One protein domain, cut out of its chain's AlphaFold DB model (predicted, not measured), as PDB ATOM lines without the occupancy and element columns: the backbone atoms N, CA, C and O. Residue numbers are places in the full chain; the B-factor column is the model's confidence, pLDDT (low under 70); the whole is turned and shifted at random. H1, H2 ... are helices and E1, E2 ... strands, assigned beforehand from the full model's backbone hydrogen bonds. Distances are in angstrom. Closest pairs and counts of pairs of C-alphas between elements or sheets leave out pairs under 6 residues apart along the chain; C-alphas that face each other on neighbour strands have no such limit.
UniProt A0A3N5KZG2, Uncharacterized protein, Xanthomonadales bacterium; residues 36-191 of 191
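What this domain is: This is residues 36 to 191 of the 191 residues of an uncharacterized protein of Xanthomonadales bacterium (UniProt A0A3N5KZG2). Picture one strongly twisted antiparallel sheet folded over on itself, with E1, E4, E8 and E7 in one wall and E9, E10 and residues 122 to 129 of E6 in a second wall partly face to face with it. At one end of the longest span E4 folds back with E5 beside the start of E6, and the hairpin E2 and E3 packs through E3 on E1. The printed part has 156 residues, with ten named strands and one named helix in the order E1, H1, E2 to E10. It is mostly strand and compact, with a radius of gyration of the C-alphas of 15.2 A and spans of 46 by 35 by 29 A.

How they stand to each other: Start at E4, residues 88 to 104, the strand of the branched sheet with three or more neighbours. On one side of it find E1, residues 48 to 56, with N 49 and O 94 at 2.8 A, and E5, residues 107 to 110, which forms a hairpin with E4, N 102 and O 109 at 2.7 A. On the other side lie E6, residues 114 to 129, with N 101 and O 114 at 2.8 A, and E8, residues 145 to 155, with N 91 and O 151 at 2.8 A. E4 bends by 141 degrees at residue 100. E7, residues 135 to 142, forms a hairpin with E8, N 136 and O 154 at 2.9 A. E6 bends by 72 degrees at residue 126 and has E9, residues 159 to 169, as its other neighbour, N 123 and O 168 at 2.8 A. E9 forms a hairpin with E10, residues 182 to 190, N 161 and O 188 at 2.8 A. E8 and E9 are apart. E2, residues 64 to 68, and E3, residues 75 to 79, form a hairpin, N 67 and O 76 at 2.8 A; the closest C-alphas of E1 and E3 are those of Val 52 and Leu 79, 6.3 A. H1, residues 60 to 63, is on the branched sheet at a height of 9.2 A, on a local plane fitted to only 6 C-alphas; it is too short for an O i to N i+4 pair, and its 1 O i to N i+3 pair is within range.

Where its parts are: Find C-alpha 48 at (206.862, 247.661, 182.989), where E1 begins. From C-alpha 88 at (202.339, 240.962, 201.517), E4 runs 27.5 A to C-alpha 104. E6 measures 36.5 A, E9 30.7 A, E8 25.7 A and E10 25.3 A, ending at C-alpha 190, (213.581, 239.133, 200.855).

The domain as a whole: The two C-alphas farthest apart, Asp 112 and Arg 157, are 46.6 A apart. The printed part has no cut; E9 to E10 is a long link of 12 residues. Mean pLDDT of the printed part is 88.5, with residues 70 to 73, 104 to 107 and 146 under 70.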
ATOM      1  N   GLN A  36     207.073 265.116 177.355       78.06
ATOM      2  CA  GLN A  36     207.372 264.648 178.700       78.06
ATOM      3  C   GLN A  36     207.461 263.125 178.708       78.06
ATOM      4  O   GLN A  36     206.621 262.434 178.136       78.06
ATOM      5  N   ASP A  37     208.505 262.601 179.334       80.88
ATOM      6  CA  ASP A  37     208.666 261.173 179.566       80.88
ATOM      7  C   ASP A  37     208.579 260.930 181.069       80.88
ATOM      8  O   ASP A  37     209.509 261.239 181.811       80.88
ATOM      9  N   ASP A  38     207.423 260.437 181.503       80.25
ATOM     10  CA  ASP A  38     207.141 260.132 182.912       80.25
ATOM     11  C   ASP A  38     207.078 258.622 183.159       80.25
ATOM     12  O   ASP A  38     206.601 258.180 184.203       80.25
ATOM     13  N   PHE A  39     207.494 257.809 182.189       86.88
ATOM     14  CA  PHE A  39     207.526 256.370 182.373       86.88
ATOM     15  C   PHE A  39     208.770 255.958 183.169       86.88
ATOM     16  O   PHE A  39     209.895 256.271 182.781       86.88
ATOM     17  N   ARG A  40     208.571 255.246 184.286       86.88
ATOM     18  CA  ARG A  40     209.660 254.879 185.203       86.88
ATOM     19  C   ARG A  40     210.410 253.611 184.787       86.88
ATOM     20  O   ARG A  40     211.632 253.614 184.871       86.88
ATOM     21  N   GLY A  41     209.689 252.577 184.351       88.50
ATOM     22  CA  GLY A  41     210.241 251.247 184.059       88.50
ATOM     23  C   GLY A  41     210.923 250.612 185.278       88.50
ATOM     24  O   GLY A  41     212.116 250.793 185.481       88.50
ATOM     25  N   ASP A  42     210.172 249.861 186.080       90.44
ATOM     26  CA  ASP A  42     210.637 249.279 187.355       90.44
ATOM     27  C   ASP A  42     211.229 247.886 187.243       90.44
ATOM     28  O   ASP A  42     211.864 247.385 188.170       90.44
ATOM     29  N   THR A  43     210.968 247.239 186.123       94.44
ATOM     30  CA  THR A  43     211.492 245.925 185.796       94.44
ATOM     31  C   THR A  43     212.921 246.012 185.264       94.44
ATOM     32  O   THR A  43     213.381 247.073 184.845       94.44
ATOM     33  N   ASP A  44     213.629 244.884 185.242       93.56
ATOM     34  CA  ASP A  44     215.029 244.780 184.818       93.56
ATOM     35  C   ASP A  44     215.230 245.284 183.373       93.56
ATOM     36  O   ASP A  44     216.241 245.914 183.062       93.56
ATOM     37  N   GLY A  45     214.262 245.033 182.483       91.88
ATOM     38  CA  GLY A  45     214.242 245.555 181.115       91.88
ATOM     39  C   GLY A  45     213.679 246.973 180.986       91.88
ATOM     40  O   GLY A  45     213.640 247.512 179.878       91.88
ATOM     41  N   GLY A  46     213.209 247.575 182.082       91.56
ATOM     42  CA  GLY A  46     212.605 248.902 182.104       91.56
ATOM     43  C   GLY A  46     211.367 249.010 181.217       91.56
ATOM     44  O   GLY A  46     211.136 250.067 180.638       91.56
ATOM     45  N   ARG A  47     210.598 247.925 181.034       92.94
ATOM     46  CA  ARG A  47     209.420 247.893 180.142       92.94
ATOM     47  C   ARG A  47     208.094 248.021 180.878       92.94
ATOM     48  O   ARG A  47     207.098 248.406 180.261       92.94
ATOM     49  N   ILE A  48     208.072 247.695 182.168       94.12
ATOM     50  CA  ILE A  48     206.862 247.661 182.989       94.12
ATOM     51  C   ILE A  48     207.091 248.521 184.228       94.12
ATOM     52  O   ILE A  48     208.110 248.407 184.900       94.12
ATOM     53  N   GLN A  49     206.142 249.401 184.519       93.50
ATOM     54  CA  GLN A  49     206.094 250.183 185.747       93.50
ATOM     55  C   GLN A  49     205.118 249.522 186.728       93.50
ATOM     56  O   GLN A  49     204.015 249.125 186.347       93.50
ATOM     57  N   LEU A  50     205.546 249.412 187.979       93.25
ATOM     58  CA  LEU A  50     204.886 248.739 189.086       93.25
ATOM     59  C   LEU A  50     204.433 249.770 190.124       93.25
ATOM     60  O   LEU A  50     205.219 250.614 190.575       93.25
ATOM     61  N   GLU A  51     203.167 249.687 190.521       90.19
ATOM     62  CA  GLU A  51     202.567 250.569 191.522       90.19
ATOM     63  C   GLU A  51     202.020 249.766 192.697       90.19
ATOM     64  O   GLU A  51     201.318 248.774 192.514       90.19
ATOM     65  N   VAL A  52     202.368 250.189 193.912       92.00
ATOM     66  CA  VAL A  52     201.926 249.532 195.144       92.00
ATOM     67  C   VAL A  52     200.529 250.022 195.504       92.00
ATOM     68  O   VAL A  52     200.335 251.202 195.785       92.00
ATOM     69  N   GLU A  53     199.568 249.103 195.528       89.81
ATOM     70  CA  GLU A  53     198.167 249.401 195.845       89.81
ATOM     71  C   GLU A  53     197.834 249.142 197.311       89.81
ATOM     72  O   GLU A  53     197.100 249.903 197.942       89.81
ATOM     73  N   ARG A  54     198.349 248.030 197.845       92.50
ATOM     74  CA  ARG A  54     198.055 247.550 199.195       92.50
ATOM     75  C   ARG A  54     199.295 246.905 199.785       92.50
ATOM     76  O   ARG A  54     200.030 246.219 199.080       92.50
ATOM     77  N   VAL A  55     199.479 247.106 201.084       95.44
ATOM     78  CA  VAL A  55     200.528 246.477 201.887       95.44
ATOM     79  C   VAL A  55     199.880 245.896 203.132       95.44
ATOM     80  O   VAL A  55     199.073 246.565 203.778       95.44
ATOM     81  N   GLU A  56     200.237 244.664 203.458       96.56
ATOM     82  CA  GLU A  56     199.820 243.956 204.662       96.56
ATOM     83  C   GLU A  56     201.051 243.396 205.381       96.56
ATOM     84  O   GLU A  56     202.057 243.057 204.754       96.56
ATOM     85  N   ASN A  57     200.969 243.303 206.712       96.69
ATOM     86  CA  ASN A  57     202.023 242.768 207.591       96.69
ATOM     87  C   ASN A  57     203.390 243.482 207.506       96.69
ATOM     88  O   ASN A  57     204.384 242.968 208.008       96.69
ATOM     89  N   ALA A  58     203.433 244.671 206.908       95.12
ATOM     90  CA  ALA A  58     204.565 245.590 206.890       95.12
ATOM     91  C   ALA A  58     204.043 247.030 206.779       95.12
ATOM     92  O   ALA A  58     202.881 247.259 206.425       95.12
ATOM     93  N   SER A  59     204.888 248.014 207.072       93.56
ATOM     94  CA  SER A  59     204.572 249.414 206.804       93.56
ATOM     95  C   SER A  59     204.821 249.768 205.337       93.56
ATOM     96  O   SER A  59     205.649 249.173 204.644       93.56
ATOM     97  N   LEU A  60     204.110 250.784 204.850       91.50
ATOM     98  CA  LEU A  60     204.256 251.255 203.474       91.50
ATOM     99  C   LEU A  60     205.668 251.795 203.185       91.50
ATOM    100  O   LEU A  60     206.150 251.656 202.064       91.50
ATOM    101  N   ASP A  61     206.338 252.369 204.186       92.94
ATOM    102  CA  ASP A  61     207.691 252.927 204.056       92.94
ATOM    103  C   ASP A  61     208.786 251.840 204.085       92.94
ATOM    104  O   ASP A  61     209.886 252.059 203.589       92.94
ATOM    105  N   GLU A  62     208.494 250.644 204.608       93.31
ATOM    106  CA  GLU A  62     209.409 249.491 204.546       93.31
ATOM    107  C   GLU A  62     209.419 248.813 203.175       93.31
ATOM    108  O   GLU A  62     210.361 248.090 202.852       93.31
ATOM    109  N   VAL A  63     208.377 249.027 202.369       94.56
ATOM    110  CA  VAL A  63     208.217 248.373 201.062       94.56
ATOM    111  C   VAL A  63     208.196 249.353 199.896       94.56
ATOM    112  O   VAL A  63     208.202 248.934 198.738       94.56
ATOM    113  N   THR A  64     208.193 250.657 200.174       93.75
ATOM    114  CA  THR A  64     208.279 251.698 199.151       93.75
ATOM    115  C   THR A  64     209.292 252.766 199.512       93.75
ATOM    116  O   THR A  64     209.574 253.014 200.675       93.75
ATOM    117  N   GLN A  65     209.813 253.447 198.496       90.62
ATOM    118  CA  GLN A  65     210.561 254.689 198.674       90.62
ATOM    119  C   GLN A  65     209.888 255.820 197.886       90.62
ATOM    120  O   GLN A  65     209.287 255.571 196.836       90.62
ATOM    121  N   PRO A  66     209.946 257.071 198.368       86.06
ATOM    122  CA  PRO A  66     209.440 258.208 197.618       86.06
ATOM    123  C   PRO A  66     210.378 258.528 196.451       86.06
ATOM    124  O   PRO A  66     211.593 258.630 196.611       86.06
ATOM    125  N   ARG A  67     209.804 258.764 195.274       83.62
ATOM    126  CA  ARG A  67     210.511 259.268 194.096       83.62
ATOM    127  C   ARG A  67     209.850 260.551 193.627       83.62
ATOM    128  O   ARG A  67     208.632 260.618 193.496       83.62
ATOM    129  N   LEU A  68     210.655 261.576 193.358       79.56
ATOM    130  CA  LEU A  68     210.147 262.801 192.751       79.56
ATOM    131  C   LEU A  68     209.708 262.504 191.313       79.56
ATOM    132  O   LEU A  68     210.494 261.988 190.513       79.56
ATOM    133  N   ARG A  69     208.469 262.856 190.979       73.38
ATOM    134  CA  ARG A  69     207.963 262.725 189.617       73.38
ATOM    135  C   ARG A  69     208.510 263.847 188.744       73.38
ATOM    136  O   ARG A  69     208.435 265.021 189.105       73.38
ATOM    137  N   ALA A  70     209.072 263.489 187.590       66.75
ATOM    138  CA  ALA A  70     209.611 264.471 186.658       66.75
ATOM    139  C   ALA A  70     208.523 265.487 186.271       66.75
ATOM    140  O   ALA A  70     207.364 265.141 186.066       66.75
ATOM    141  N   GLY A  71     208.880 266.772 186.247       63.91
ATOM    142  CA  GLY A  71     207.951 267.848 185.891       63.91
ATOM    143  C   GLY A  71     206.844 268.150 186.912       63.91
ATOM    144  O   GLY A  71     206.086 269.095 186.691       63.91
ATOM    145  N   GLU A  72     206.760 267.431 188.036       63.91
ATOM    146  CA  GLU A  72     205.814 267.706 189.121       63.91
ATOM    147  C   GLU A  72     206.529 267.993 190.448       63.91
ATOM    148  O   GLU A  72     207.606 267.480 190.733       63.91
ATOM    149  N   ARG A  73     205.899 268.794 191.318       64.31
ATOM    150  CA  ARG A  73     206.294 268.914 192.737       64.31
ATOM    151  C   ARG A  73     205.588 267.851 193.588       64.31
ATOM    152  O   ARG A  73     205.097 268.151 194.672       64.31
ATOM    153  N   ALA A  74     205.466 266.641 193.053       70.44
ATOM    154  CA  ALA A  74     204.763 265.529 193.675       70.44
ATOM    155  C   ALA A  74     205.684 264.309 193.759       70.44
ATOM    156  O   ALA A  74     206.522 264.090 192.881       70.44
ATOM    157  N   TYR A  75     205.517 263.533 194.825       73.50
ATOM    158  CA  TYR A  75     206.218 262.271 195.017       73.50
ATOM    159  C   TYR A  75     205.299 261.110 194.645       73.50
ATOM    160  O   TYR A  75     204.133 261.093 195.040       73.50
ATOM    161  N   GLU A  76     205.839 260.142 193.914       79.88
ATOM    162  CA  GLU A  76     205.237 258.821 193.743       79.88
ATOM    163  C   GLU A  76     205.938 257.811 194.656       79.88
ATOM    164  O   GLU A  76     207.120 257.962 194.979       79.88
ATOM    165  N   ARG A  77     205.206 256.786 195.100       83.75
ATOM    166  CA  ARG A  77     205.777 255.682 195.874       83.75
ATOM    167  C   ARG A  77     206.187 254.570 194.928       83.75
ATOM    168  O   ARG A  77     205.373 254.088 194.145       83.75
ATOM    169  N   ILE A  78     207.445 254.169 195.025       89.00
ATOM    170  CA  ILE A  78     208.031 253.142 194.171       89.00
ATOM    171  C   ILE A  78     208.327 251.900 195.002       89.00
ATOM    172  O   ILE A  78     208.844 252.031 196.109       89.00
ATOM    173  N   LEU A  79     207.985 250.715 194.490       92.50
ATOM    174  CA  LEU A  79     208.262 249.439 195.153       92.50
ATOM    175  C   LEU A  79     209.770 249.293 195.404       92.50
ATOM    176  O   LEU A  79     210.579 249.488 194.494       92.50
ATOM    177  N   LEU A  80     210.146 248.931 196.627       93.38
ATOM    178  CA  LEU A  80     211.512 248.540 196.946       93.38
ATOM    179  C   LEU A  80     211.783 247.122 196.442       93.38
ATOM    180  O   LEU A  80     210.998 246.200 196.655       93.38
ATOM    181  N   THR A  81     212.959 246.911 195.859       91.88
ATOM    182  CA  THR A  81     213.469 245.576 195.499       91.88
ATOM    183  C   THR A  81     213.985 244.794 196.712       91.88
ATOM    184  O   THR A  81     214.637 243.763 196.559       91.88
ATOM    185  N   HIS A  82     213.721 245.287 197.923       95.25
ATOM    186  CA  HIS A  82     214.082 244.674 199.194       95.25
ATOM    187  C   HIS A  82     212.836 244.654 200.070       95.25
ATOM    188  O   HIS A  82     212.354 245.716 200.452       95.25
ATOM    189  N   LEU A  83     212.306 243.469 200.353       96.69
ATOM    190  CA  LEU A  83     211.081 243.297 201.124       96.69
ATOM    191  C   LEU A  83     211.390 242.633 202.466       96.69
ATOM    192  O   LEU A  83     212.183 241.685 202.487       96.69
ATOM    193  N   PRO A  84     210.765 243.080 203.567       97.31
ATOM    194  CA  PRO A  84     210.887 242.384 204.833       97.31
ATOM    195  C   PRO A  84     210.143 241.046 204.777       97.31
ATOM    196  O   PRO A  84     209.083 240.925 204.153       97.31
ATOM    197  N   VAL A  85     210.692 240.030 205.440       97.88
ATOM    198  CA  VAL A  85     209.995 238.752 205.650       97.88
ATOM    199  C   VAL A  85     208.613 238.994 206.269       97.88
ATOM    200  O   VAL A  85     208.471 239.734 207.238       97.88
ATOM    201  N   GLY A  86     207.592 238.332 205.724       97.19
ATOM    202  CA  GLY A  86     206.205 238.436 206.174       97.19
ATOM    203  C   GLY A  86     205.374 239.472 205.419       97.19
ATOM    204  O   GLY A  86     204.149 239.373 205.462       97.19
ATOM    205  N   ALA A  87     205.999 240.404 204.689       97.81
ATOM    206  CA  ALA A  87     205.272 241.396 203.902       97.81
ATOM    207  C   ALA A  87     204.418 240.748 202.808       97.81
ATOM    208  O   ALA A  87     204.872 239.863 202.074       97.81
ATOM    209  N   GLU A  88     203.199 241.256 202.656       98.00
ATOM    210  CA  GLU A  88     202.339 240.962 201.517       98.00
ATOM    211  C   GLU A  88     201.968 242.260 200.798       98.00
ATOM    212  O   GLU A  88     201.570 243.243 201.424       98.00
ATOM    213  N   ILE A  89     202.154 242.293 199.479       96.81
ATOM    214  CA  ILE A  89     202.053 243.519 198.683       96.81
ATOM    215  C   ILE A  89     201.248 243.241 197.425       96.81
ATOM    216  O   ILE A  89     201.618 242.381 196.627       96.81
ATOM    217  N   ALA A  90     200.183 244.011 197.217       95.06
ATOM    218  CA  ALA A  90     199.447 244.022 195.963       95.06
ATOM    219  C   ALA A  90     200.006 245.117 195.045       95.06
ATOM    220  O   ALA A  90     200.132 246.277 195.445       95.06
ATOM    221  N   VAL A  91     200.338 244.731 193.817       93.75
ATOM    222  CA  VAL A  91     201.038 245.552 192.832       93.75
ATOM    223  C   VAL A  91     200.271 245.538 191.514       93.75
ATOM    224  O   VAL A  91     200.023 244.470 190.944       93.75
ATOM    225  N   SER A  92     199.929 246.716 190.997       92.56
ATOM    226  CA  SER A  92     199.440 246.867 189.624       92.56
ATOM    227  C   SER A  92     200.571 247.169 188.652       92.56
ATOM    228  O   SER A  92     201.645 247.647 189.021       92.56
ATOM    229  N   ALA A  93     200.322 246.854 187.381       93.06
ATOM    230  CA  ALA A  93     201.281 247.023 186.308       93.06
ATOM    231  C   ALA A  93     200.811 248.062 185.286       93.06
ATOM    232  O   ALA A  93     199.622 248.265 185.031       93.06
ATOM    233  N   SER A  94     201.782 248.703 184.654       91.25
ATOM    234  CA  SER A  94     201.577 249.633 183.555       91.25
ATOM    235  C   SER A  94     202.730 249.542 182.563       91.25
ATOM    236  O   SER A  94     203.837 249.138 182.912       91.25
ATOM    237  N   VAL A  95     202.475 249.897 181.308       92.25
ATOM    238  CA  VAL A  95     203.471 249.843 180.231       92.25
ATOM    239  C   VAL A  95     203.701 251.221 179.637       92.25
ATOM    240  O   VAL A  95     202.817 252.083 179.660       92.25
ATOM    241  N   ALA A  96     204.880 251.417 179.059       89.00
ATOM    242  CA  ALA A  96     205.187 252.633 178.330       89.00
ATOM    243  C   ALA A  96     204.350 252.722 177.050       89.00
ATOM    244  O   ALA A  96     204.364 251.814 176.216       89.00
ATOM    245  N   ARG A  97     203.680 253.852 176.845       86.25
ATOM    246  CA  ARG A  97     203.053 254.188 175.566       86.25
ATOM    247  C   ARG A  97     203.358 255.638 175.225       86.25
ATOM    248  O   ARG A  97     203.426 256.478 176.117       86.25
ATOM    249  N   TYR A  98     203.568 255.911 173.941       85.25
ATOM    250  CA  TYR A  98     203.676 257.271 173.422       85.25
ATOM    251  C   TYR A  98     202.317 257.750 172.910       85.25
ATOM    252  O   TYR A  98     201.585 256.976 172.286       85.25
ATOM    253  N   GLY A  99     201.992 259.023 173.128       85.12
ATOM    254  CA  GLY A  99     200.734 259.601 172.666       85.12
ATOM    255  C   GLY A  99     200.333 260.890 173.374       85.12
ATOM    256  O   GLY A  99     201.138 261.537 174.045       85.12
ATOM    257  N   LEU A 100     199.064 261.252 173.185       84.62
ATOM    258  CA  LEU A 100     198.403 262.330 173.908       84.62
ATOM    259  C   LEU A 100     197.711 261.758 175.147       84.62
ATOM    260  O   LEU A 100     196.993 260.756 175.049       84.62
ATOM    261  N   TYR A 101     197.920 262.394 176.301       80.19
ATOM    262  CA  TYR A 101     197.373 261.966 177.583       80.19
ATOM    263  C   TYR A 101     196.685 263.061 178.398       80.19
ATOM    264  O   TYR A 101     196.998 264.241 178.291       80.19
ATOM    265  N   ARG A 102     195.802 262.650 179.311       79.50
ATOM    266  CA  ARG A 102     195.132 263.456 180.335       79.50
ATOM    267  C   ARG A 102     195.451 262.910 181.729       79.50
ATOM    268  O   ARG A 102     195.308 261.721 181.982       79.50
ATOM    269  N   ARG A 103     195.813 263.792 182.664       74.62
ATOM    270  CA  ARG A 103     195.993 263.449 184.089       74.62
ATOM    271  C   ARG A 103     194.648 263.386 184.823       74.62
ATOM    272  O   ARG A 103     193.821 264.285 184.637       74.62
ATOM    273  N   GLY A 104     194.454 262.388 185.688       64.62
ATOM    274  CA  GLY A 104     193.314 262.296 186.606       64.62
ATOM    275  C   GLY A 104     193.635 261.481 187.863       64.62
ATOM    276  O   GLY A 104     194.152 260.381 187.752       64.62
ATOM    277  N   GLY A 105     193.338 262.023 189.052       58.03
ATOM    278  CA  GLY A 105     193.433 261.308 190.338       58.03
ATOM    279  C   GLY A 105     194.713 260.483 190.533       58.03
ATOM    280  O   GLY A 105     194.604 259.294 190.793       58.03
ATOM    281  N   SER A 106     195.888 261.099 190.349       55.00
ATOM    282  CA  SER A 106     197.237 260.481 190.361       55.00
ATOM    283  C   SER A 106     197.652 259.690 189.106       55.00
ATOM    284  O   SER A 106     198.848 259.531 188.864       55.00
ATOM    285  N   TRP A 107     196.713 259.327 188.231       65.69
ATOM    286  CA  TRP A 107     196.942 258.521 187.025       65.69
ATOM    287  C   TRP A 107     197.040 259.341 185.730       65.69
ATOM    288  O   TRP A 107     196.598 260.495 185.651       65.69
ATOM    289  N   ILE A 108     197.612 258.727 184.690       72.31
ATOM    290  CA  ILE A 108     197.661 259.258 183.323       72.31
ATOM    291  C   ILE A 108     196.845 258.345 182.401       72.31
ATOM    292  O   ILE A 108     197.065 257.142 182.338       72.31
ATOM    293  N   PHE A 109     195.906 258.937 181.670       73.00
ATOM    294  CA  PHE A 109     195.008 258.260 180.734       73.00
ATOM    295  C   PHE A 109     195.263 258.763 179.322       73.00
ATOM    296  O   PHE A 109     195.622 259.923 179.156       73.00
ATOM    297  N   ALA A 110     195.040 257.950 178.291       75.12
ATOM    298  CA  ALA A 110     195.064 258.455 176.915       75.12
ATOM    299  C   ALA A 110     193.990 259.557 176.712       75.12
ATOM    300  O   ALA A 110     192.861 259.400 177.180       75.12
ATOM    301  N   GLY A 111     194.334 260.673 176.052       74.94
ATOM    302  CA  GLY A 111     193.443 261.820 175.779       74.94
ATOM    303  C   GLY A 111     194.165 263.172 175.604       74.94
ATOM    304  O   GLY A 111     195.368 263.260 175.759       74.94
ATOM    305  N   ASP A 112     193.463 264.272 175.327       73.31
ATOM    306  CA  ASP A 112     194.121 265.533 174.922       73.31
ATOM    307  C   ASP A 112     194.524 266.441 176.103       73.31
ATOM    308  O   ASP A 112     193.715 267.251 176.560       73.31
ATOM    309  N   ARG A 113     195.764 266.343 176.615       76.81
ATOM    310  CA  ARG A 113     196.400 267.397 177.456       76.81
ATOM    311  C   ARG A 113     197.930 267.443 177.385       76.81
ATOM    312  O   ARG A 113     198.495 268.531 177.433       76.81
ATOM    313  N   PHE A 114     198.591 266.292 177.320       78.19
ATOM    314  CA  PHE A 114     200.048 266.148 177.399       78.19
ATOM    315  C   PHE A 114     200.540 265.268 176.256       78.19
ATOM    316  O   PHE A 114     199.984 264.197 176.053       78.19
ATOM    317  N   LEU A 115     201.571 265.691 175.524       83.50
ATOM    318  CA  LEU A 115     202.239 264.850 174.529       83.50
ATOM    319  C   LEU A 115     203.483 264.232 175.165       83.50
ATOM    320  O   LEU A 115     204.319 264.959 175.701       83.50
ATOM    321  N   GLY A 116     203.628 262.914 175.098       83.19
ATOM    322  CA  GLY A 116     204.730 262.274 175.803       83.19
ATOM    323  C   GLY A 116     204.729 260.760 175.776       83.19
ATOM    324  O   GLY A 116     203.887 260.135 175.132       83.19
ATOM    325  N   ARG A 117     205.681 260.179 176.509       85.25
ATOM    326  CA  ARG A 117     205.695 258.758 176.855       85.25
ATOM    327  C   ARG A 117     205.271 258.610 178.312       85.25
ATOM    328  O   ARG A 117     205.873 259.190 179.211       85.25
ATOM    329  N   HIS A 118     204.212 257.845 178.538       84.81
ATOM    330  CA  HIS A 118     203.600 257.709 179.852       84.81
ATOM    331  C   HIS A 118     203.218 256.259 180.146       84.81
ATOM    332  O   HIS A 118     203.053 255.441 179.238       84.81
ATOM    333  N   ALA A 119     203.072 255.963 181.435       87.19
ATOM    334  CA  ALA A 119     202.550 254.701 181.929       87.19
ATOM    335  C   ALA A 119     201.042 254.593 181.653       87.19
ATOM    336  O   ALA A 119     200.263 255.436 182.098       87.19
ATOM    337  N   VAL A 120     200.634 253.552 180.926       86.44
ATOM    338  CA  VAL A 120     199.228 253.174 180.717       86.44
ATOM    339  C   VAL A 120     198.965 251.855 181.426       86.44
ATOM    340  O   VAL A 120     199.817 250.969 181.393       86.44
ATOM    341  N   TRP A 121     197.793 251.715 182.048       87.38
ATOM    342  CA  TRP A 121     197.400 250.499 182.758       87.38
ATOM    343  C   TRP A 121     197.601 249.229 181.936       87.38
ATOM    344  O   TRP A 121     197.345 249.192 180.731       87.38
ATOM    345  N   ALA A 122     198.029 248.174 182.620       91.81
ATOM    346  CA  ALA A 122     198.158 246.843 182.068       91.81
ATOM    347  C   ALA A 122     197.632 245.809 183.068       91.81
ATOM    348  O   ALA A 122     197.817 245.932 184.277       91.81
ATOM    349  N   ALA A 123     196.975 244.781 182.549       93.12
ATOM    350  CA  ALA A 123     196.541 243.635 183.328       93.12
ATOM    351  C   ALA A 123     197.709 242.674 183.525       93.12
ATOM    352  O   ALA A 123     198.376 242.333 182.544       93.12
ATOM    353  N   VAL A 124     197.923 242.182 184.743       94.75
ATOM    354  CA  VAL A 124     198.844 241.062 184.976       94.75
ATOM    355  C   VAL A 124     198.142 239.772 184.556       94.75
ATOM    356  O   VAL A 124     197.144 239.376 185.155       94.75
ATOM    357  N   ILE A 125     198.629 239.132 183.493       94.50
ATOM    358  CA  ILE A 125     198.019 237.907 182.952       94.50
ATOM    359  C   ILE A 125     198.770 236.669 183.435       94.50
ATOM    360  O   ILE A 125     198.149 235.650 183.716       94.50
ATOM    361  N   GLU A 126     200.093 236.767 183.571       95.50
ATOM    362  CA  GLU A 126     200.941 235.702 184.110       95.50
ATOM    363  C   GLU A 126     202.021 236.321 184.999       95.50
ATOM    364  O   GLU A 126     202.576 237.372 184.674       95.50
ATOM    365  N   ALA A 127     202.320 235.672 186.121       96.94
ATOM    366  CA  ALA A 127     203.408 236.055 187.003       96.94
ATOM    367  C   ALA A 127     203.919 234.818 187.746       96.94
ATOM    368  O   ALA A 127     203.128 234.028 188.260       96.94
ATOM    369  N   SER A 128     205.236 234.639 187.801       97.62
ATOM    370  CA  SER A 128     205.856 233.481 188.449       97.62
ATOM    371  C   SER A 128     207.157 233.861 189.135       97.62
ATOM    372  O   SER A 128     207.968 234.589 188.563       97.62
ATOM    373  N   SER A 129     207.389 233.307 190.321       97.81
ATOM    374  CA  SER A 129     208.655 233.442 191.040       97.81
ATOM    375  C   SER A 129     209.600 232.297 190.700       97.81
ATOM    376  O   SER A 129     209.218 231.132 190.788       97.81
ATOM    377  N   GLY A 130     210.858 232.615 190.389       97.75
ATOM    378  CA  GLY A 130     211.938 231.629 190.293       97.75
ATOM    379  C   GLY A 130     212.383 231.065 191.649       97.75
ATOM    380  O   GLY A 130     213.222 230.171 191.702       97.75
ATOM    381  N   SER A 131     211.863 231.586 192.764       97.44
ATOM    382  CA  SER A 131     212.133 231.096 194.121       97.44
ATOM    383  C   SER A 131     210.879 231.250 194.993       97.44
ATOM    384  O   SER A 131     210.850 232.101 195.887       97.44
ATOM    385  N   PRO A 132     209.824 230.447 194.735       96.94
ATOM    386  CA  PRO A 132     208.521 230.572 195.403       96.94
ATOM    387  C   PRO A 132     208.602 230.354 196.920       96.94
ATOM    388  O   PRO A 132     207.809 230.901 197.674       96.94
ATOM    389  N   ASP A 133     209.618 229.618 197.357       97.12
ATOM    390  CA  ASP A 133     209.975 229.350 198.747       97.12
ATOM    391  C   ASP A 133     210.465 230.578 199.536       97.12
ATOM    392  O   ASP A 133     210.438 230.564 200.772       97.12
ATOM    393  N   SER A 134     210.955 231.599 198.827       97.44
ATOM    394  CA  SER A 134     211.410 232.879 199.379       97.44
ATOM    395  C   SER A 134     210.375 233.971 199.136       97.44
ATOM    396  O   SER A 134     210.010 234.682 200.070       97.44
ATOM    397  N   LEU A 135     209.855 234.061 197.910       98.31
ATOM    398  CA  LEU A 135     208.849 235.035 197.505       98.31
ATOM    399  C   LEU A 135     207.797 234.339 196.646       98.31
ATOM    400  O   LEU A 135     208.072 233.984 195.498       98.31
ATOM    401  N   ALA A 136     206.599 234.153 197.190       97.94
ATOM    402  CA  ALA A 136     205.478 233.618 196.434       97.94
ATOM    403  C   ALA A 136     204.783 234.730 195.646       97.94
ATOM    404  O   ALA A 136     204.730 235.885 196.074       97.94
ATOM    405  N   VAL A 137     204.238 234.359 194.492       97.81
ATOM    406  CA  VAL A 137     203.537 235.265 193.585       97.81
ATOM    407  C   VAL A 137     202.227 234.614 193.181       97.81
ATOM    408  O   VAL A 137     202.207 233.435 192.831       97.81
ATOM    409  N   HIS A 138     201.146 235.380 193.217       96.12
ATOM    410  CA  HIS A 138     199.875 234.976 192.631       96.12
ATOM    411  C   HIS A 138     199.172 236.174 191.999       96.12
ATOM    412  O   HIS A 138     199.545 237.326 192.222       96.12
ATOM    413  N   ILE A 139     198.173 235.887 191.171       95.88
ATOM    414  CA  ILE A 139     197.374 236.899 190.489       95.88
ATOM    415  C   ILE A 139     196.019 236.973 191.177       95.88
ATOM    416  O   ILE A 139     195.373 235.948 191.394       95.88
ATOM    417  N   GLU A 140     195.596 238.186 191.500       93.50
ATOM    418  CA  GLU A 140     194.302 238.461 192.113       93.50
ATOM    419  C   GLU A 140     193.465 239.330 191.155       93.50
ATOM    420  O   GLU A 140     193.974 240.329 190.630       93.50
ATOM    421  N   PRO A 141     192.192 238.987 190.896       89.06
ATOM    422  CA  PRO A 141     191.292 239.876 190.175       89.06
ATOM    423  C   PRO A 141     190.929 241.082 191.046       89.06
ATOM    424  O   PRO A 141     190.757 240.960 192.257       89.06
ATOM    425  N   ILE A 142     190.738 242.247 190.428       83.88
ATOM    426  CA  ILE A 142     190.143 243.396 191.118       83.88
ATOM    427  C   ILE A 142     188.617 243.272 190.990       83.88
ATOM    428  O   ILE A 142     188.125 243.310 189.860       83.88
ATOM    429  N   PRO A 143     187.855 243.140 192.098       76.81
ATOM    430  CA  PRO A 143     186.421 242.834 192.045       76.81
ATOM    431  C   PRO A 143     185.609 243.783 191.156       76.81
ATOM    432  O   PRO A 143     184.804 243.339 190.342       76.81
ATOM    433  N   ASP A 144     185.890 245.085 191.239       77.44
ATOM    434  CA  ASP A 144     185.179 246.112 190.468       77.44
ATOM    435  C   ASP A 144     185.752 246.319 189.054       77.44
ATOM    436  O   ASP A 144     185.219 247.099 188.262       77.44
ATOM    437  N   ARG A 145     186.879 245.667 188.735       76.88
ATOM    438  CA  ARG A 145     187.638 245.830 187.485       76.88
ATOM    439  C   ARG A 145     188.302 244.505 187.085       76.88
ATOM    440  O   ARG A 145     189.523 244.388 187.148       76.88
ATOM    441  N   PRO A 146     187.537 243.508 186.617       65.31
ATOM    442  CA  PRO A 146     188.054 242.157 186.381       65.31
ATOM    443  C   PRO A 146     189.121 242.077 185.279       65.31
ATOM    444  O   PRO A 146     189.897 241.132 185.238       65.31
ATOM    445  N   ALA A 147     189.198 243.074 184.392       76.06
ATOM    446  CA  ALA A 147     190.269 243.177 183.403       76.06
ATOM    447  C   ALA A 147     191.582 243.749 183.976       76.06
ATOM    448  O   ALA A 147     192.580 243.761 183.273       76.06
ATOM    449  N   HIS A 148     191.604 244.218 185.226       82.00
ATOM    450  CA  HIS A 148     192.754 244.850 185.882       82.00
ATOM    451  C   HIS A 148     193.398 243.923 186.912       82.00
ATOM    452  O   HIS A 148     193.682 244.337 188.030       82.00
ATOM    453  N   ASN A 149     193.600 242.655 186.562       90.56
ATOM    454  CA  ASN A 149     194.302 241.720 187.434       90.56
ATOM    455  C   ASN A 149     195.600 242.329 187.980       90.56
ATOM    456  O   ASN A 149     196.381 242.925 187.226       90.56
ATOM    457  N   ARG A 150     195.827 242.136 189.278       91.62
ATOM    458  CA  ARG A 150     197.017 242.600 189.991       91.62
ATOM    459  C   ARG A 150     197.879 241.428 190.422       91.62
ATOM    460  O   ARG A 150     197.409 240.300 190.558       91.62
ATOM    461  N   MET A 151     199.148 241.717 190.651       95.69
ATOM    462  CA  MET A 151     200.101 240.765 191.196       95.69
ATOM    463  C   MET A 151     200.148 240.919 192.712       95.69
ATOM    464  O   MET A 151     200.286 242.033 193.208       95.69
ATOM    465  N   VAL A 152     200.087 239.816 193.448       97.06
ATOM    466  CA  VAL A 152     200.313 239.804 194.893       97.06
ATOM    467  C   VAL A 152     201.628 239.096 195.179       97.06
ATOM    468  O   VAL A 152     201.846 237.955 194.763       97.06
ATOM    469  N   LEU A 153     202.511 239.802 195.878       97.69
ATOM    470  CA  LEU A 153     203.822 239.346 196.316       97.69
ATOM    471  C   LEU A 153     203.755 238.998 197.797       97.69
ATOM    472  O   LEU A 153     203.351 239.842 198.591       97.69
ATOM    473  N   ARG A 154     204.190 237.797 198.179       98.25
ATOM    474  CA  ARG A 154     204.256 237.379 199.583       98.25
ATOM    475  C   ARG A 154     205.672 236.962 199.947       98.25
ATOM    476  O   ARG A 154     206.157 235.936 199.468       98.25
ATOM    477  N   ALA A 155     206.332 237.759 200.780       97.81
ATOM    478  CA  ALA A 155     207.685 237.513 201.262       97.81
ATOM    479  C   ALA A 155     207.660 236.460 202.383       97.81
ATOM    480  O   ALA A 155     207.101 236.691 203.452       97.81
ATOM    481  N   ILE A 156     208.242 235.285 202.140       98.19
ATOM    482  CA  ILE A 156     208.136 234.112 203.026       98.19
ATOM    483  C   ILE A 156     209.433 233.875 203.797       98.19
ATOM    484  O   ILE A 156     209.415 233.731 205.015       98.19
ATOM    485  N   ARG A 157     210.561 233.796 203.088       97.69
ATOM    486  CA  ARG A 157     211.880 233.518 203.673       97.69
ATOM    487  C   ARG A 157     212.949 234.379 203.019       97.69
ATOM    488  O   ARG A 157     212.807 234.692 201.833       97.69
ATOM    489  N   PRO A 158     214.041 234.693 203.738       98.25
ATOM    490  CA  PRO A 158     215.167 235.402 203.155       98.25
ATOM    491  C   PRO A 158     215.687 234.710 201.894       98.25
ATOM    492  O   PRO A 158     215.793 233.484 201.841       98.25
ATOM    493  N   GLY A 159     216.006 235.501 200.876       97.50
ATOM    494  CA  GLY A 159     216.431 234.992 199.578       97.50
ATOM    495  C   GLY A 159     216.301 236.036 198.480       97.50
ATOM    496  O   GLY A 159     215.877 237.163 198.720       97.50
ATOM    497  N   VAL A 160     216.698 235.676 197.264       97.62
ATOM    498  CA  VAL A 160     216.511 236.518 196.078       97.62
ATOM    499  C   VAL A 160     215.636 235.750 195.108       97.62
ATOM    500  O   VAL A 160     215.975 234.636 194.718       97.62
ATOM    501  N   ALA A 161     214.520 236.351 194.720       97.38
ATOM    502  CA  ALA A 161     213.597 235.797 193.753       97.38
ATOM    503  C   ALA A 161     213.569 236.680 192.509       97.38
ATOM    504  O   ALA A 161     213.379 237.895 192.589       97.38
ATOM    505  N   ARG A 162     213.724 236.054 191.343       97.81
ATOM    506  CA  ARG A 162     213.442 236.696 190.062       97.81
ATOM    507  C   ARG A 162     212.004 236.394 189.678       97.81
ATOM    508  O   ARG A 162     211.639 235.226 189.549       97.81
ATOM    509  N   ILE A 163     211.200 237.434 189.516       97.62
ATOM    510  CA  ILE A 163     209.814 237.327 189.078       97.62
ATOM    511  C   ILE A 163     209.782 237.536 187.573       97.62
ATOM    512  O   ILE A 163     210.287 238.546 187.088       97.62
ATOM    513  N   SER A 164     209.176 236.602 186.849       97.56
ATOM    514  CA  SER A 164     208.792 236.785 185.448       97.56
ATOM    515  C   SER A 164     207.342 237.231 185.395       97.56
ATOM    516  O   SER A 164     206.504 236.624 186.064       97.56
ATOM    517  N   LEU A 165     207.048 238.271 184.617       96.31
ATOM    518  CA  LEU A 165     205.706 238.823 184.481       96.31
ATOM    519  C   LEU A 165     205.338 239.053 183.014       96.31
ATOM    520  O   LEU A 165     206.128 239.589 182.238       96.31
ATOM    521  N   THR A 166     204.106 238.685 182.668       96.88
ATOM    522  CA  THR A 166     203.470 238.952 181.376       96.88
ATOM    523  C   THR A 166     202.265 239.850 181.610       96.88
ATOM    524  O   THR A 166     201.325 239.478 182.323       96.88
ATOM    525  N   VAL A 167     202.263 241.024 180.981       95.81
ATOM    526  CA  VAL A 167     201.190 242.011 181.129       95.81
ATOM    527  C   VAL A 167     200.536 242.350 179.792       95.81
ATOM    528  O   VAL A 167     201.194 242.403 178.752       95.81
ATOM    529  N   GLN A 168     199.226 242.595 179.815       94.62
ATOM    530  CA  GLN A 168     198.446 243.014 178.650       94.62
ATOM    531  C   GLN A 168     198.036 244.483 178.808       94.62
ATOM    532  O   GLN A 168     197.270 244.791 179.724       94.62
ATOM    533  N   PRO A 169     198.487 245.398 177.932       91.50
ATOM    534  CA  PRO A 169     198.099 246.802 178.013       91.50
ATOM    535  C   PRO A 169     196.589 246.982 177.833       91.50
ATOM    536  O   PRO A 169     195.987 246.346 176.959       91.50
ATOM    537  N   LEU A 170     196.000 247.878 178.620       87.75
ATOM    538  CA  LEU A 170     194.577 248.203 178.614       87.75
ATOM    539  C   LEU A 170     194.320 249.556 177.933       87.75
ATOM    540  O   LEU A 170     195.179 250.441 177.907       87.75
ATOM    541  N   ASP A 171     193.140 249.720 177.342       82.44
ATOM    542  CA  ASP A 171     192.665 251.000 176.825       82.44
ATOM    543  C   ASP A 171     192.053 251.874 177.938       82.44
ATOM    544  O   ASP A 171     191.986 251.493 179.107       82.44
ATOM    545  N   SER A 172     191.588 253.075 177.583       77.56
ATOM    546  CA  SER A 172     190.971 254.008 178.537       77.56
ATOM    547  C   SER A 172     189.662 253.502 179.153       77.56
ATOM    548  O   SER A 172     189.200 254.075 180.134       77.56
ATOM    549  N   SER A 173     189.050 252.463 178.580       78.69
ATOM    550  CA  SER A 173     187.866 251.787 179.116       78.69
ATOM    551  C   SER A 173     188.208 250.552 179.957       78.69
ATOM    552  O   SER A 173     187.302 249.865 180.426       78.69
ATOM    553  N   GLY A 174     189.501 250.268 180.154       79.50
ATOM    554  CA  GLY A 174     189.984 249.108 180.899       79.50
ATOM    555  C   GLY A 174     189.944 247.805 180.103       79.50
ATOM    556  O   GLY A 174     190.041 246.731 180.691       79.50
ATOM    557  N   ARG A 175     189.782 247.856 178.775       85.31
ATOM    558  CA  ARG A 175     189.748 246.654 177.931       85.31
ATOM    559  C   ARG A 175     191.138 246.323 177.395       85.31
ATOM    560  O   ARG A 175     191.883 247.246 177.068       85.31
ATOM    561  N   PRO A 176     191.489 245.035 177.241       86.88
ATOM    562  CA  PRO A 176     192.712 244.630 176.560       86.88
ATOM    563  C   PRO A 176     192.853 245.293 175.191       86.88
ATOM    564  O   PRO A 176     191.964 245.207 174.344       86.88
ATOM    565  N   THR A 177     193.986 245.947 174.968       84.75
ATOM    566  CA  THR A 177     194.352 246.442 173.638       84.75
ATOM    567  C   THR A 177     194.775 245.278 172.745       84.75
ATOM    568  O   THR A 177     195.290 244.276 173.231       84.75
ATOM    569  N   ALA A 178     194.632 245.425 171.427       77.38
ATOM    570  CA  ALA A 178     195.103 244.436 170.450       77.38
ATOM    571  C   ALA A 178     196.644 244.354 170.326       77.38
ATOM    572  O   ALA A 178     197.153 243.693 169.425       77.38
ATOM    573  N   GLY A 179     197.389 245.070 171.177       76.00
ATOM    574  CA  GLY A 179     198.849 245.086 171.167       76.00
ATOM    575  C   GLY A 179     199.466 243.812 171.743       76.00
ATOM    576  O   GLY A 179     198.810 243.042 172.448       76.00
ATOM    577  N   GLU A 180     200.754 243.624 171.457       85.31
ATOM    578  CA  GLU A 180     201.546 242.522 172.001       85.31
ATOM    579  C   GLU A 180     201.609 242.597 173.534       85.31
ATOM    580  O   GLU A 180     201.694 243.678 174.130       85.31
ATOM    581  N   ARG A 181     201.575 241.426 174.174       94.12
ATOM    582  CA  ARG A 181     201.839 241.298 175.606       94.12
ATOM    583  C   ARG A 181     203.269 241.734 175.895       94.12
ATOM    584  O   ARG A 181     204.194 241.412 175.154       94.12
ATOM    585  N   VAL A 182     203.461 242.440 176.999       95.25
ATOM    586  CA  VAL A 182     204.789 242.861 177.439       95.25
ATOM    587  C   VAL A 182     205.281 241.867 178.476       95.25
ATOM    588  O   VAL A 182     204.623 241.647 179.489       95.25
ATOM    589  N   VAL A 183     206.437 241.270 178.203       96.50
ATOM    590  CA  VAL A 183     207.121 240.353 179.116       96.50
ATOM    591  C   VAL A 183     208.373 241.035 179.644       96.50
ATOM    592  O   VAL A 183     209.144 241.610 178.867       96.50
ATOM    593  N   ASP A 184     208.566 240.971 180.956       97.38
ATOM    594  CA  ASP A 184     209.772 241.458 181.622       97.38
ATOM    595  C   ASP A 184     210.016 240.689 182.930       97.38
ATOM    596  O   ASP A 184     209.216 239.838 183.332       97.38
ATOM    597  N   THR A 185     211.134 240.976 183.591       97.38
ATOM    598  CA  THR A 185     211.467 240.413 184.899       97.38
ATOM    599  C   THR A 185     211.755 241.489 185.929       97.38
ATOM    600  O   THR A 185     212.125 242.602 185.582       97.38
ATOM    601  N   VAL A 186     211.615 241.159 187.208       96.69
ATOM    602  CA  VAL A 186     212.108 241.995 188.309       96.69
ATOM    603  C   VAL A 186     212.754 241.119 189.367       96.69
ATOM    604  O   VAL A 186     212.227 240.060 189.723       96.69
ATOM    605  N   SER A 187     213.909 241.545 189.866       97.25
ATOM    606  CA  SER A 187     214.608 240.860 190.952       97.25
ATOM    607  C   SER A 187     214.254 241.489 192.299       97.25
ATOM    608  O   SER A 187     214.448 242.684 192.505       97.25
ATOM    609  N   ILE A 188     213.754 240.676 193.229       96.88
ATOM    610  CA  ILE A 188     213.372 241.109 194.574       96.88
ATOM    611  C   ILE A 188     214.127 240.278 195.605       96.88
ATOM    612  O   ILE A 188     214.146 239.047 195.557       96.88
ATOM    613  N   LYS A 189     214.748 240.962 196.561       97.94
ATOM    614  CA  LYS A 189     215.396 240.367 197.724       97.94
ATOM    615  C   LYS A 189     214.436 240.387 198.911       97.94
ATOM    616  O   LYS A 189     213.926 241.442 199.262       97.94
ATOM    617  N   VAL A 190     214.250 239.248 199.557       98.00
ATOM    618  CA  VAL A 190     213.581 239.133 200.855       98.00
ATOM    619  C   VAL A 190     214.647 239.105 201.950       98.00
ATOM    620  O   VAL A 190     215.643 238.385 201.807       98.00
ATOM    621  N   GLN A 191     214.470 239.892 203.013       94.75
ATOM    622  CA  GLN A 191     215.427 240.011 204.121       94.75
ATOM    623  C   GLN A 191     214.761 240.151 205.488       94.75
ATOM    624  O   GLN A 191     213.591 240.586 205.542       94.75
TER     625      GLN A 191